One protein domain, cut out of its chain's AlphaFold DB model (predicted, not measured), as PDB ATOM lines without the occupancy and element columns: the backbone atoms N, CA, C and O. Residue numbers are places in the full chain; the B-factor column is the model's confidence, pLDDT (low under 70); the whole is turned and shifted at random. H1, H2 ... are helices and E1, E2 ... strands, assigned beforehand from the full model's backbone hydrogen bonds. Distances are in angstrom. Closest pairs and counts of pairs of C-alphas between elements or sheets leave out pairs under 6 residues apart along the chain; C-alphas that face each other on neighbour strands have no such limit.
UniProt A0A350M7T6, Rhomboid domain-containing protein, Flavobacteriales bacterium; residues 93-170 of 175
ATOM      1  N   ALA A  93     -28.238 -48.229 -13.977       84.44
ATOM      2  CA  ALA A  93     -28.490 -49.177 -15.065       84.44
ATOM      3  C   ALA A  93     -29.966 -49.608 -15.115       84.44
ATOM      4  O   ALA A  93     -30.591 -49.516 -16.175       84.44
ATOM      5  N   SER A  94     -30.556 -49.987 -13.977       90.06
ATOM      6  CA  SER A  94     -31.970 -50.383 -13.909       90.06
ATOM      7  C   SER A  94     -32.909 -49.220 -14.244       90.06
ATOM      8  O   SER A  94     -33.860 -49.397 -15.000       90.06
ATOM      9  N   GLY A  95     -32.587 -47.997 -13.815       90.69
ATOM     10  CA  GLY A  95     -33.315 -46.793 -14.231       90.69
ATOM     11  C   GLY A  95     -33.331 -46.597 -15.754       90.69
ATOM     12  O   GLY A  95     -34.354 -46.230 -16.331       90.69
ATOM     13  N   SER A  96     -32.238 -46.934 -16.449       92.81
ATOM     14  CA  SER A  96     -32.227 -46.904 -17.920       92.81
ATOM     15  C   SER A  96     -33.197 -47.921 -18.529       92.81
ATOM     16  O   SER A  96     -33.890 -47.585 -19.491       92.81
ATOM     17  N   VAL A  97     -33.285 -49.125 -17.954       94.56
ATOM     18  CA  VAL A  97     -34.239 -50.172 -18.365       94.56
ATOM     19  C   VAL A  97     -35.679 -49.703 -18.164       94.56
ATOM     20  O   VAL A  97     -36.493 -49.835 -19.073       94.56
ATOM     21  N   PHE A  98     -35.984 -49.072 -17.031       96.12
ATOM     22  CA  PHE A  98     -37.309 -48.504 -16.768       96.12
ATOM     23  C   PHE A  98     -37.671 -47.356 -17.723       96.12
ATOM     24  O   PHE A  98     -38.822 -47.240 -18.144       96.12
ATOM     25  N   GLY A  99     -36.693 -46.553 -18.146       96.12
ATOM     26  CA  GLY A  99     -36.887 -45.569 -19.214       96.12
ATOM     27  C   GLY A  99     -37.259 -46.209 -20.561       96.12
ATOM     28  O   GLY A  99     -38.147 -45.709 -21.251       96.12
ATOM     29  N   ILE A 100     -36.630 -47.336 -20.920       95.75
ATOM     30  CA  ILE A 100     -36.969 -48.108 -22.132       95.75
ATOM     31  C   ILE A 100     -38.357 -48.742 -21.999       95.75
ATOM     32  O   ILE A 100     -39.150 -48.679 -22.937       95.75
ATOM     33  N   LEU A 101     -38.674 -49.313 -20.836       97.06
ATOM     34  CA  LEU A 101     -39.987 -49.886 -20.552       97.06
ATOM     35  C   LEU A 101     -41.096 -48.839 -20.722       97.06
ATOM     36  O   LEU A 101     -42.103 -49.099 -21.382       97.06
ATOM     37  N   LEU A 102     -40.889 -47.633 -20.187       98.00
ATOM     38  CA  LEU A 102     -41.812 -46.524 -20.392       98.00
ATOM     39  C   LEU A 102     -41.927 -46.151 -21.878       98.00
ATOM     40  O   LEU A 102     -43.043 -45.992 -22.377       98.00
ATOM     41  N   ALA A 103     -40.808 -46.071 -22.601       96.56
ATOM     42  CA  ALA A 103     -40.827 -45.800 -24.036       96.56
ATOM     43  C   ALA A 103     -41.658 -46.824 -24.811       96.56
ATOM     44  O   ALA A 103     -42.491 -46.444 -25.636       96.56
ATOM     45  N   PHE A 104     -41.501 -48.106 -24.492       96.94
ATOM     46  CA  PHE A 104     -42.291 -49.175 -25.083       96.94
ATOM     47  C   PHE A 104     -43.791 -49.002 -24.804       96.94
ATOM     48  O   PHE A 104     -44.592 -49.028 -25.736       96.94
ATOM     49  N   GLY A 105     -44.182 -48.738 -23.553       97.12
ATOM     50  CA  GLY A 105     -45.589 -48.507 -23.199       97.12
ATOM     51  C   GLY A 105     -46.217 -47.287 -23.882       97.12
ATOM     52  O   GLY A 105     -47.422 -47.282 -24.130       97.12
ATOM     53  N   MET A 106     -45.418 -46.265 -24.202       96.56
ATOM     54  CA  MET A 106     -45.882 -45.054 -24.887       96.56
ATOM     55  C   MET A 106     -45.982 -45.215 -26.405       96.56
ATOM     56  O   MET A 106     -46.945 -44.730 -26.997       96.56
ATOM     57  N   LEU A 107     -44.989 -45.855 -27.030       95.00
ATOM     58  CA  LEU A 107     -44.916 -46.019 -28.485       95.00
ATOM     59  C   LEU A 107     -45.770 -47.194 -28.976       95.00
ATOM     60  O   LEU A 107     -46.357 -47.126 -30.052       95.00
ATOM     61  N   PHE A 108     -45.910 -48.236 -28.156       96.56
ATOM     62  CA  PHE A 108     -46.627 -49.468 -28.485       96.56
ATOM     63  C   PHE A 108     -47.738 -49.788 -27.472       96.56
ATOM     64  O   PHE A 108     -47.813 -50.899 -26.945       96.56
ATOM     65  N   PRO A 109     -48.653 -48.846 -27.174       97.25
ATOM     66  CA  PRO A 109     -49.540 -48.939 -26.015       97.25
ATOM     67  C   PRO A 109     -50.528 -50.111 -26.065       97.25
ATOM     68  O   PRO A 109     -51.049 -50.505 -25.021       97.25
ATOM     69  N   ASN A 110     -50.834 -50.626 -27.258       97.94
ATOM     70  CA  ASN A 110     -51.791 -51.713 -27.470       97.94
ATOM     71  C   ASN A 110     -51.131 -53.087 -27.651       97.94
ATOM     72  O   ASN A 110     -51.869 -54.057 -27.779       97.94
ATOM     73  N   THR A 111     -49.796 -53.182 -27.648       97.44
ATOM     74  CA  THR A 111     -49.112 -54.479 -27.699       97.44
ATOM     75  C   THR A 111     -49.476 -55.294 -26.469       97.44
ATOM     76  O   THR A 111     -49.417 -54.788 -25.346       97.44
ATOM     77  N   GLU A 112     -49.882 -56.541 -26.683       96.88
ATOM     78  CA  GLU A 112     -50.237 -57.465 -25.612       96.88
ATOM     79  C   GLU A 112     -48.973 -58.118 -25.048       96.88
ATOM     80  O   GLU A 112     -48.150 -58.665 -25.780       96.88
ATOM     81  N   LEU A 113     -48.818 -58.025 -23.730       94.38
ATOM     82  CA  LEU A 113     -47.758 -58.654 -22.958       94.38
ATOM     83  C   LEU A 113     -48.337 -59.834 -22.188       94.38
ATOM     84  O   LEU A 113     -49.410 -59.721 -21.597       94.38
ATOM     85  N   PHE A 114     -47.597 -60.937 -22.154       94.00
ATOM     86  CA  PHE A 114     -47.936 -62.111 -21.360       94.00
ATOM     87  C   PHE A 114     -46.928 -62.249 -20.224       94.00
ATOM     88  O   PHE A 114     -45.720 -62.301 -20.458       94.00
ATOM     89  N   LEU A 115     -47.430 -62.306 -18.992       90.56
ATOM     90  CA  LEU A 115     -46.622 -62.724 -17.850       90.56
ATOM     91  C   LEU A 115     -46.393 -64.235 -17.914       90.56
ATOM     92  O   LEU A 115     -47.186 -64.965 -18.506       90.56
ATOM     93  N   LEU A 116     -45.319 -64.706 -17.277       91.38
ATOM     94  CA  LEU A 116     -45.010 -66.134 -17.245       91.38
ATOM     95  C   LEU A 116     -46.135 -66.927 -16.556       91.38
ATOM     96  O   LEU A 116     -46.578 -67.940 -17.086       91.38
ATOM     97  N   PHE A 117     -46.640 -66.426 -15.420       90.75
ATOM     98  CA  PHE A 117     -47.790 -66.988 -14.710       90.75
ATOM     99  C   PHE A 117     -48.562 -65.893 -13.945       90.75
ATOM    100  O   PHE A 117     -47.932 -65.130 -13.213       90.75
ATOM    101  N   PRO A 118     -49.904 -65.830 -14.040       90.00
ATOM    102  CA  PRO A 118     -50.741 -66.451 -15.067       90.00
ATOM    103  C   PRO A 118     -50.553 -65.747 -16.431       90.00
ATOM    104  O   PRO A 118     -50.396 -64.525 -16.463       90.00
ATOM    105  N   PRO A 119     -50.595 -66.475 -17.565       91.62
ATOM    106  CA  PRO A 119     -50.420 -65.895 -18.897       91.62
ATOM    107  C   PRO A 119     -51.698 -65.183 -19.371       91.62
ATOM    108  O   PRO A 119     -52.394 -65.640 -20.275       91.62
ATOM    109  N   ILE A 120     -52.023 -64.059 -18.733       95.81
ATOM    110  CA  ILE A 120     -53.142 -63.190 -19.112       95.81
ATOM    111  C   ILE A 120     -52.585 -62.050 -19.974       95.81
ATOM    112  O   ILE A 120     -51.633 -61.395 -19.538       95.81
ATOM    113  N   PRO A 121     -53.148 -61.787 -21.168       95.69
ATOM    114  CA  PRO A 121     -52.706 -60.678 -21.999       95.69
ATOM    115  C   PRO A 121     -53.003 -59.342 -21.312       95.69
ATOM    116  O   PRO A 121     -54.144 -59.040 -20.954       95.69
ATOM    117  N   ILE A 122     -51.976 -58.509 -21.163       96.81
ATOM    118  CA  ILE A 122     -52.079 -57.154 -20.618       96.81
ATOM    119  C   ILE A 122     -51.514 -56.188 -21.653       96.81
ATOM    120  O   ILE A 122     -50.377 -56.331 -22.096       96.81
ATOM    121  N   LYS A 123     -52.284 -55.166 -22.035       98.06
ATOM    122  CA  LYS A 123     -51.770 -54.124 -22.937       98.06
ATOM    123  C   LYS A 123     -50.606 -53.386 -22.280       98.06
ATOM    124  O   LYS A 123     -50.712 -52.984 -21.120       98.06
ATOM    125  N   ALA A 124     -49.554 -53.123 -23.050       97.75
ATOM    126  CA  ALA A 124     -48.326 -52.487 -22.580       97.75
ATOM    127  C   ALA A 124     -48.579 -51.215 -21.755       97.75
ATOM    128  O   ALA A 124     -47.977 -51.044 -20.699       97.75
ATOM    129  N   LYS A 125     -49.528 -50.358 -22.164       97.62
ATOM    130  CA  LYS A 125     -49.863 -49.138 -21.409       97.62
ATOM    131  C   LYS A 125     -50.301 -49.414 -19.966       97.62
ATOM    132  O   LYS A 125     -49.897 -48.691 -19.064       97.62
ATOM    133  N   TYR A 126     -51.106 -50.456 -19.743       97.69
ATOM    134  CA  TYR A 126     -51.602 -50.799 -18.409       97.69
ATOM    135  C   TYR A 126     -50.508 -51.447 -17.575       97.69
ATOM    136  O   TYR A 126     -50.378 -51.121 -16.400       97.69
ATOM    137  N   PHE A 127     -49.689 -52.300 -18.194       97.19
ATOM    138  CA  PHE A 127     -48.542 -52.900 -17.526       97.19
ATOM    139  C   PHE A 127     -47.559 -51.832 -17.032       97.19
ATOM    140  O   PHE A 127     -47.204 -51.815 -15.860       97.19
ATOM    141  N   VAL A 128     -47.172 -50.894 -17.900       97.75
ATOM    142  CA  VAL A 128     -46.214 -49.833 -17.560       97.75
ATOM    143  C   VAL A 128     -46.766 -48.884 -16.495       97.75
ATOM    144  O   VAL A 128     -46.045 -48.548 -15.560       97.75
ATOM    145  N   ILE A 129     -48.037 -48.470 -16.598       97.88
ATOM    146  CA  ILE A 129     -48.677 -47.619 -15.578       97.88
ATOM    147  C   ILE A 129     -48.769 -48.360 -14.241       97.88
ATOM    148  O   ILE A 129     -48.405 -47.802 -13.211       97.88
ATOM    149  N   GLY A 130     -49.232 -49.613 -14.258       97.62
ATOM    150  CA  GLY A 130     -49.364 -50.429 -13.055       97.62
ATOM    151  C   GLY A 130     -48.019 -50.658 -12.375       97.62
ATOM    152  O   GLY A 130     -47.905 -50.456 -11.171       97.62
ATOM    153  N   TYR A 131     -46.982 -50.995 -13.144       97.06
ATOM    154  CA  TYR A 131     -45.657 -51.213 -12.579       97.06
ATOM    155  C   TYR A 131     -45.058 -49.914 -12.024       97.06
ATOM    156  O   TYR A 131     -44.557 -49.913 -10.907       97.06
ATOM    157  N   GLY A 132     -45.215 -48.783 -12.721       97.75
ATOM    158  CA  GLY A 132     -44.822 -47.474 -12.187       97.75
ATOM    159  C   GLY A 132     -45.561 -47.101 -10.893       97.75
ATOM    160  O   GLY A 132     -44.960 -46.532  -9.987       97.75
ATOM    161  N   ALA A 133     -46.843 -47.451 -10.765       98.06
ATOM    162  CA  ALA A 133     -47.599 -47.234  -9.531       98.06
ATOM    163  C   ALA A 133     -47.112 -48.128  -8.376       98.06
ATOM    164  O   ALA A 133     -47.040 -47.662  -7.241       98.06
ATOM    165  N   ILE A 134     -46.745 -49.383  -8.661       96.88
ATOM    166  CA  ILE A 134     -46.146 -50.298  -7.678       96.88
ATOM    167  C   ILE A 134     -44.798 -49.753  -7.197       96.88
ATOM    168  O   ILE A 134     -44.586 -49.664  -5.994       96.88
ATOM    169  N   GLU A 135     -43.928 -49.323  -8.115       95.75
ATOM    170  CA  GLU A 135     -42.643 -48.697  -7.777       95.75
ATOM    171  C   GLU A 135     -42.832 -47.455  -6.896       95.75
ATOM    172  O   GLU A 135     -42.124 -47.275  -5.909       95.75
ATOM    173  N   LEU A 136     -43.822 -46.611  -7.206       95.69
ATOM    174  CA  LEU A 136     -44.152 -45.441  -6.389       95.69
ATOM    175  C   LEU A 136     -44.611 -45.834  -4.984       95.69
ATOM    176  O   LEU A 136     -44.141 -45.261  -4.002       95.69
ATOM    177  N   TYR A 137     -45.509 -46.812  -4.888       95.56
ATOM    178  CA  TYR A 137     -45.988 -47.321  -3.610       95.56
ATOM    179  C   TYR A 137     -44.844 -47.899  -2.771       95.56
ATOM    180  O   TYR A 137     -44.708 -47.532  -1.609       95.56
ATOM    181  N   MET A 138     -43.999 -48.753  -3.355       93.19
ATOM    182  CA  MET A 138     -42.867 -49.369  -2.654       93.19
ATOM    183  C   MET A 138     -41.829 -48.328  -2.221       93.19
ATOM    184  O   MET A 138     -41.357 -48.372  -1.086       93.19
ATOM    185  N   GLY A 139     -41.558 -47.329  -3.068       89.88
ATOM    186  CA  GLY A 139     -40.696 -46.202  -2.719       89.88
ATOM    187  C   GLY A 139     -41.174 -45.445  -1.474       89.88
ATOM    188  O   GLY A 139     -40.363 -45.121  -0.612       89.88
ATOM    189  N   PHE A 140     -42.482 -45.204  -1.334       89.81
ATOM    190  CA  PHE A 140     -43.040 -44.553  -0.141       89.81
ATOM    191  C   PHE A 140     -43.208 -45.481   1.061       89.81
ATOM    192  O   PHE A 140     -43.065 -45.026   2.192       89.81
ATOM    193  N   ALA A 141     -43.511 -46.762   0.838       87.94
ATOM    194  CA  ALA A 141     -43.603 -47.750   1.908       87.94
ATOM    195  C   ALA A 141     -42.261 -47.919   2.637       87.94
ATOM    196  O   ALA A 141     -42.263 -48.281   3.811       87.94
ATOM    197  N   ASN A 142     -41.144 -47.641   1.946       73.25
ATOM    198  CA  ASN A 142     -39.787 -47.578   2.492       73.25
ATOM    199  C   ASN A 142     -39.466 -48.771   3.406       73.25
ATOM    200  O   ASN A 142     -38.956 -48.616   4.516       73.25
ATOM    201  N   ASN A 143     -39.837 -49.972   2.950       75.19
ATOM    202  CA  ASN A 143     -39.701 -51.183   3.740       75.19
ATOM    203  C   ASN A 143     -38.206 -51.454   4.008       75.19
ATOM    204  O   ASN A 143     -37.451 -51.632   3.054       75.19
ATOM    205  N   PRO A 144     -37.759 -51.554   5.274       63.97
ATOM    206  CA  PRO A 144     -36.351 -51.781   5.599       63.97
ATOM    207  C   PRO A 144     -35.769 -53.093   5.055       63.97
ATOM    208  O   PRO A 144     -34.547 -53.223   4.980       63.97
ATOM    209  N   SER A 145     -36.616 -54.075   4.710       69.38
ATOM    210  CA  SER A 145     -36.188 -55.325   4.066       69.38
ATOM    211  C   SER A 145     -36.065 -55.218   2.541       69.38
ATOM    212  O   SER A 145     -35.667 -56.187   1.892       69.38
ATOM    213  N   ASP A 146     -36.448 -54.082   1.963       77.31
ATOM    214  CA  ASP A 146     -36.374 -53.809   0.536       77.31
ATOM    215  C   ASP A 146     -35.021 -53.192   0.174       77.31
ATOM    216  O   ASP A 146     -34.583 -52.202   0.756       77.31
ATOM    217  N   ASN A 147     -34.341 -53.802  -0.794       77.06
ATOM    218  CA  ASN A 147     -33.029 -53.360  -1.267       77.06
ATOM    219  C   ASN A 147     -33.107 -52.724  -2.665       77.06
ATOM    220  O   ASN A 147     -32.084 -52.573  -3.336       77.06
ATOM    221  N   VAL A 148     -34.311 -52.383  -3.134       86.38
ATOM    222  CA  VAL A 148     -34.538 -51.795  -4.453       86.38
ATOM    223  C   VAL A 148     -34.619 -50.268  -4.369       86.38
ATOM    224  O   VAL A 148     -35.364 -49.677  -3.592       86.38
ATOM    225  N   ALA A 149     -33.864 -49.597  -5.239       89.12
ATOM    226  CA  ALA A 149     -33.901 -48.146  -5.402       89.12
ATOM    227  C   ALA A 149     -35.090 -47.716  -6.285       89.12
ATOM    228  O   ALA A 149     -34.905 -47.291  -7.427       89.12
ATOM    229  N   HIS A 150     -36.318 -47.832  -5.778       93.12
ATOM    230  CA  HIS A 150     -37.546 -47.561  -6.545       93.12
ATOM    231  C   HIS A 150     -37.599 -46.161  -7.165       93.12
ATOM    232  O   HIS A 150     -38.012 -45.972  -8.311       93.12
ATOM    233  N   PHE A 151     -37.105 -45.155  -6.447       92.62
ATOM    234  CA  PHE A 151     -37.033 -43.797  -6.973       92.62
ATOM    235  C   PHE A 151     -36.036 -43.673  -8.135       92.62
ATOM    236  O   PHE A 151     -36.271 -42.887  -9.051       92.62
ATOM    237  N   ALA A 152     -34.997 -44.511  -8.212       93.25
ATOM    238  CA  ALA A 152     -34.164 -44.605  -9.412       93.25
ATOM    239  C   ALA A 152     -34.968 -45.115 -10.623       93.25
ATOM    240  O   ALA A 152     -34.851 -44.565 -11.721       93.25
ATOM    241  N   HIS A 153     -35.817 -46.130 -10.447       95.12
ATOM    242  CA  HIS A 153     -36.686 -46.632 -11.516       95.12
ATOM    243  C   HIS A 153     -37.665 -45.557 -11.998       95.12
ATOM    244  O   HIS A 153     -37.730 -45.271 -13.197       95.12
ATOM    245  N   LEU A 154     -38.347 -44.889 -11.065       95.88
ATOM    246  CA  LEU A 154     -39.271 -43.789 -11.355       95.88
ATOM    247  C   LEU A 154     -38.570 -42.605 -12.026       95.88
ATOM    248  O   LEU A 154     -39.105 -42.032 -12.976       95.88
ATOM    249  N   GLY A 155     -37.353 -42.265 -11.596       94.31
ATOM    250  CA  GLY A 155     -36.519 -41.265 -12.257       94.31
ATOM    251  C   GLY A 155     -36.188 -41.667 -13.697       94.31
ATOM    252  O   GLY A 155     -36.314 -40.862 -14.617       94.31
ATOM    253  N   GLY A 156     -35.865 -42.940 -13.927       95.50
ATOM    254  CA  GLY A 156     -35.673 -43.499 -15.264       95.50
ATOM    255  C   GLY A 156     -36.899 -43.348 -16.167       95.50
ATOM    256  O   GLY A 156     -36.780 -42.893 -17.309       95.50
ATOM    257  N   MET A 157     -38.084 -43.667 -15.638       97.31
ATOM    258  CA  MET A 157     -39.371 -43.479 -16.316       97.31
ATOM    259  C   MET A 157     -39.641 -41.998 -16.619       97.31
ATOM    260  O   MET A 157     -39.964 -41.651 -17.754       97.31
ATOM    261  N   LEU A 158     -39.459 -41.106 -15.643       96.56
ATOM    262  CA  LEU A 158     -39.684 -39.667 -15.796       96.56
ATOM    263  C   LEU A 158     -38.793 -39.062 -16.887       96.56
ATOM    264  O   LEU A 158     -39.277 -38.374 -17.787       96.56
ATOM    265  N   PHE A 159     -37.493 -39.344 -16.849       95.38
ATOM    266  CA  PHE A 159     -36.564 -38.823 -17.850       95.38
ATOM    267  C   PHE A 159     -36.769 -39.480 -19.219       95.38
ATOM    268  O   PHE A 159     -36.569 -38.825 -20.243       95.38
ATOM    269  N   GLY A 160     -37.229 -40.737 -19.261       95.94
ATOM    270  CA  GLY A 160     -37.674 -41.386 -20.495       95.94
ATOM    271  C   GLY A 160     -38.854 -40.643 -21.122       95.94
ATOM    272  O   GLY A 160     -38.823 -40.319 -22.307       95.94
ATOM    273  N   PHE A 161     -39.850 -40.281 -20.312       96.38
ATOM    274  CA  PHE A 161     -41.019 -39.523 -20.755       96.38
ATOM    275  C   PHE A 161     -40.626 -38.155 -21.319       96.38
ATOM    276  O   PHE A 161     -41.066 -37.790 -22.412       96.38
ATOM    277  N   ILE A 162     -39.769 -37.419 -20.603       95.69
ATOM    278  CA  ILE A 162     -39.259 -36.112 -21.038       95.69
ATOM    279  C   ILE A 162     -38.555 -36.240 -22.393       95.69
ATOM    280  O   ILE A 162     -38.841 -35.462 -23.303       95.69
ATOM    281  N   LEU A 163     -37.688 -37.242 -22.558       93.88
ATOM    282  CA  LEU A 163     -36.938 -37.454 -23.796       93.88
ATOM    283  C   LEU A 163     -37.858 -37.766 -24.986       93.88
ATOM    284  O   LEU A 163     -37.707 -37.184 -26.058       93.88
ATOM    285  N   ILE A 164     -38.857 -38.628 -24.787       94.00
ATOM    286  CA  ILE A 164     -39.853 -38.980 -25.812       94.00
ATOM    287  C   ILE A 164     -40.660 -37.750 -26.227       94.00
ATOM    288  O   ILE A 164     -40.859 -37.512 -27.418       94.00
ATOM    289  N   LYS A 165     -41.123 -36.948 -25.260       93.38
ATOM    290  CA  LYS A 165     -41.857 -35.704 -25.535       93.38
ATOM    291  C   LYS A 165     -40.994 -34.689 -26.276       93.38
ATOM    292  O   LYS A 165     -41.481 -34.055 -27.209       93.38
ATOM    293  N   TYR A 166     -39.728 -34.564 -25.886       92.94
ATOM    294  CA  TYR A 166     -38.771 -33.700 -26.560       92.94
ATOM    295  C   TYR A 166     -38.580 -34.120 -28.020       92.94
ATOM    296  O   TYR A 166     -38.719 -33.282 -28.906       92.94
ATOM    297  N   TRP A 167     -38.341 -35.403 -28.303       91.50
ATOM    298  CA  TRP A 167     -38.181 -35.874 -29.682       91.50
ATOM    299  C   TRP A 167     -39.448 -35.714 -30.510       91.50
ATOM    300  O   TRP A 167     -39.374 -35.173 -31.606       91.50
ATOM    301  N   LYS A 168     -40.615 -36.064 -29.960       88.31
ATOM    302  CA  LYS A 168     -41.896 -35.896 -30.656       88.31
ATOM    303  C   LYS A 168     -42.130 -34.464 -31.147       88.31
ATOM    304  O   LYS A 168     -42.750 -34.273 -32.186       88.31
ATOM    305  N   ASN A 169     -41.655 -33.469 -30.403       88.06
ATOM    306  CA  ASN A 169     -41.844 -32.061 -30.742       88.06
ATOM    307  C   ASN A 169     -40.723 -31.478 -31.619       88.06
ATOM    308  O   ASN A 169     -40.896 -30.385 -32.146       88.06
ATOM    309  N   ASN A 170     -39.581 -32.161 -31.749       85.69
ATOM    310  CA  ASN A 170     -38.374 -31.615 -32.384       85.69
ATOM    311  C   ASN A 170     -37.830 -32.475 -33.534       85.69
ATOM    312  O   ASN A 170     -36.786 -32.144 -34.095       85.69
TER     313      ASN A 170
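What this domain is: This is residues 93 to 170 of the 175 residues of the protein "Rhomboid domain-containing protein" of Flavobacteriales bacterium (UniProt A0A350M7T6). Helices H2 and H3 make a V, H1 packs on both its legs, and a small hairpin, E1 and E2, sits at the beginning of H2; residues 165 to 170 of H3 stick out. Printed are 78 residues, mostly helix, with three named helices and two antiparallel strands, ordered H1, E1, E2, H2, H3. The whole is only just compact, close to loose: radius of gyration of the C-alphas 13.5 A, spans 42 by 32 by 19 A.

How they stand to each other: Look first at the hairpin of E1, residues 112 to 114, and E2, residues 121 to 123: N 113 and O 122 are 2.8 A apart, within hydrogen-bond range. H1, residues 93 to 107, touches H2, residues 124 to 141, with residues 101 to 106 alone, at a steep tilt of 38 degrees, opposite ways; the closest C-alphas, of Gly 105 and Lys 125, are 4.7 A apart. H3, residues 150 to 170, touches H1 at 46 degrees, a steep tilt, the same way; the closest C-alphas, of Gly 95 and Gly 156, are 4.2 A apart. H2 and H3 form a helical hairpin at 41 degrees, touching with residues 132 to 139 and 150 to 157 alone; closest are C-alphas 139 and 150, 5.1 A. In H1, H2 and H3 every O i to N i+4 pair is within hydrogen-bond range.

Where its parts are: Find C-alpha 93 at (-28.490, -49.177, -15.065), where H1 begins its 21.4 A. H2 measures 25.4 A; H3 runs 30.4 A to C-alpha 170 at (-38.374, -31.615, -32.384).

The domain as a whole: The printed part has no cut and no long link. The C-alphas farthest apart, of Ser 145 and Asn 170, are 43.5 A apart; residues 144 to 145 have pLDDT under 70.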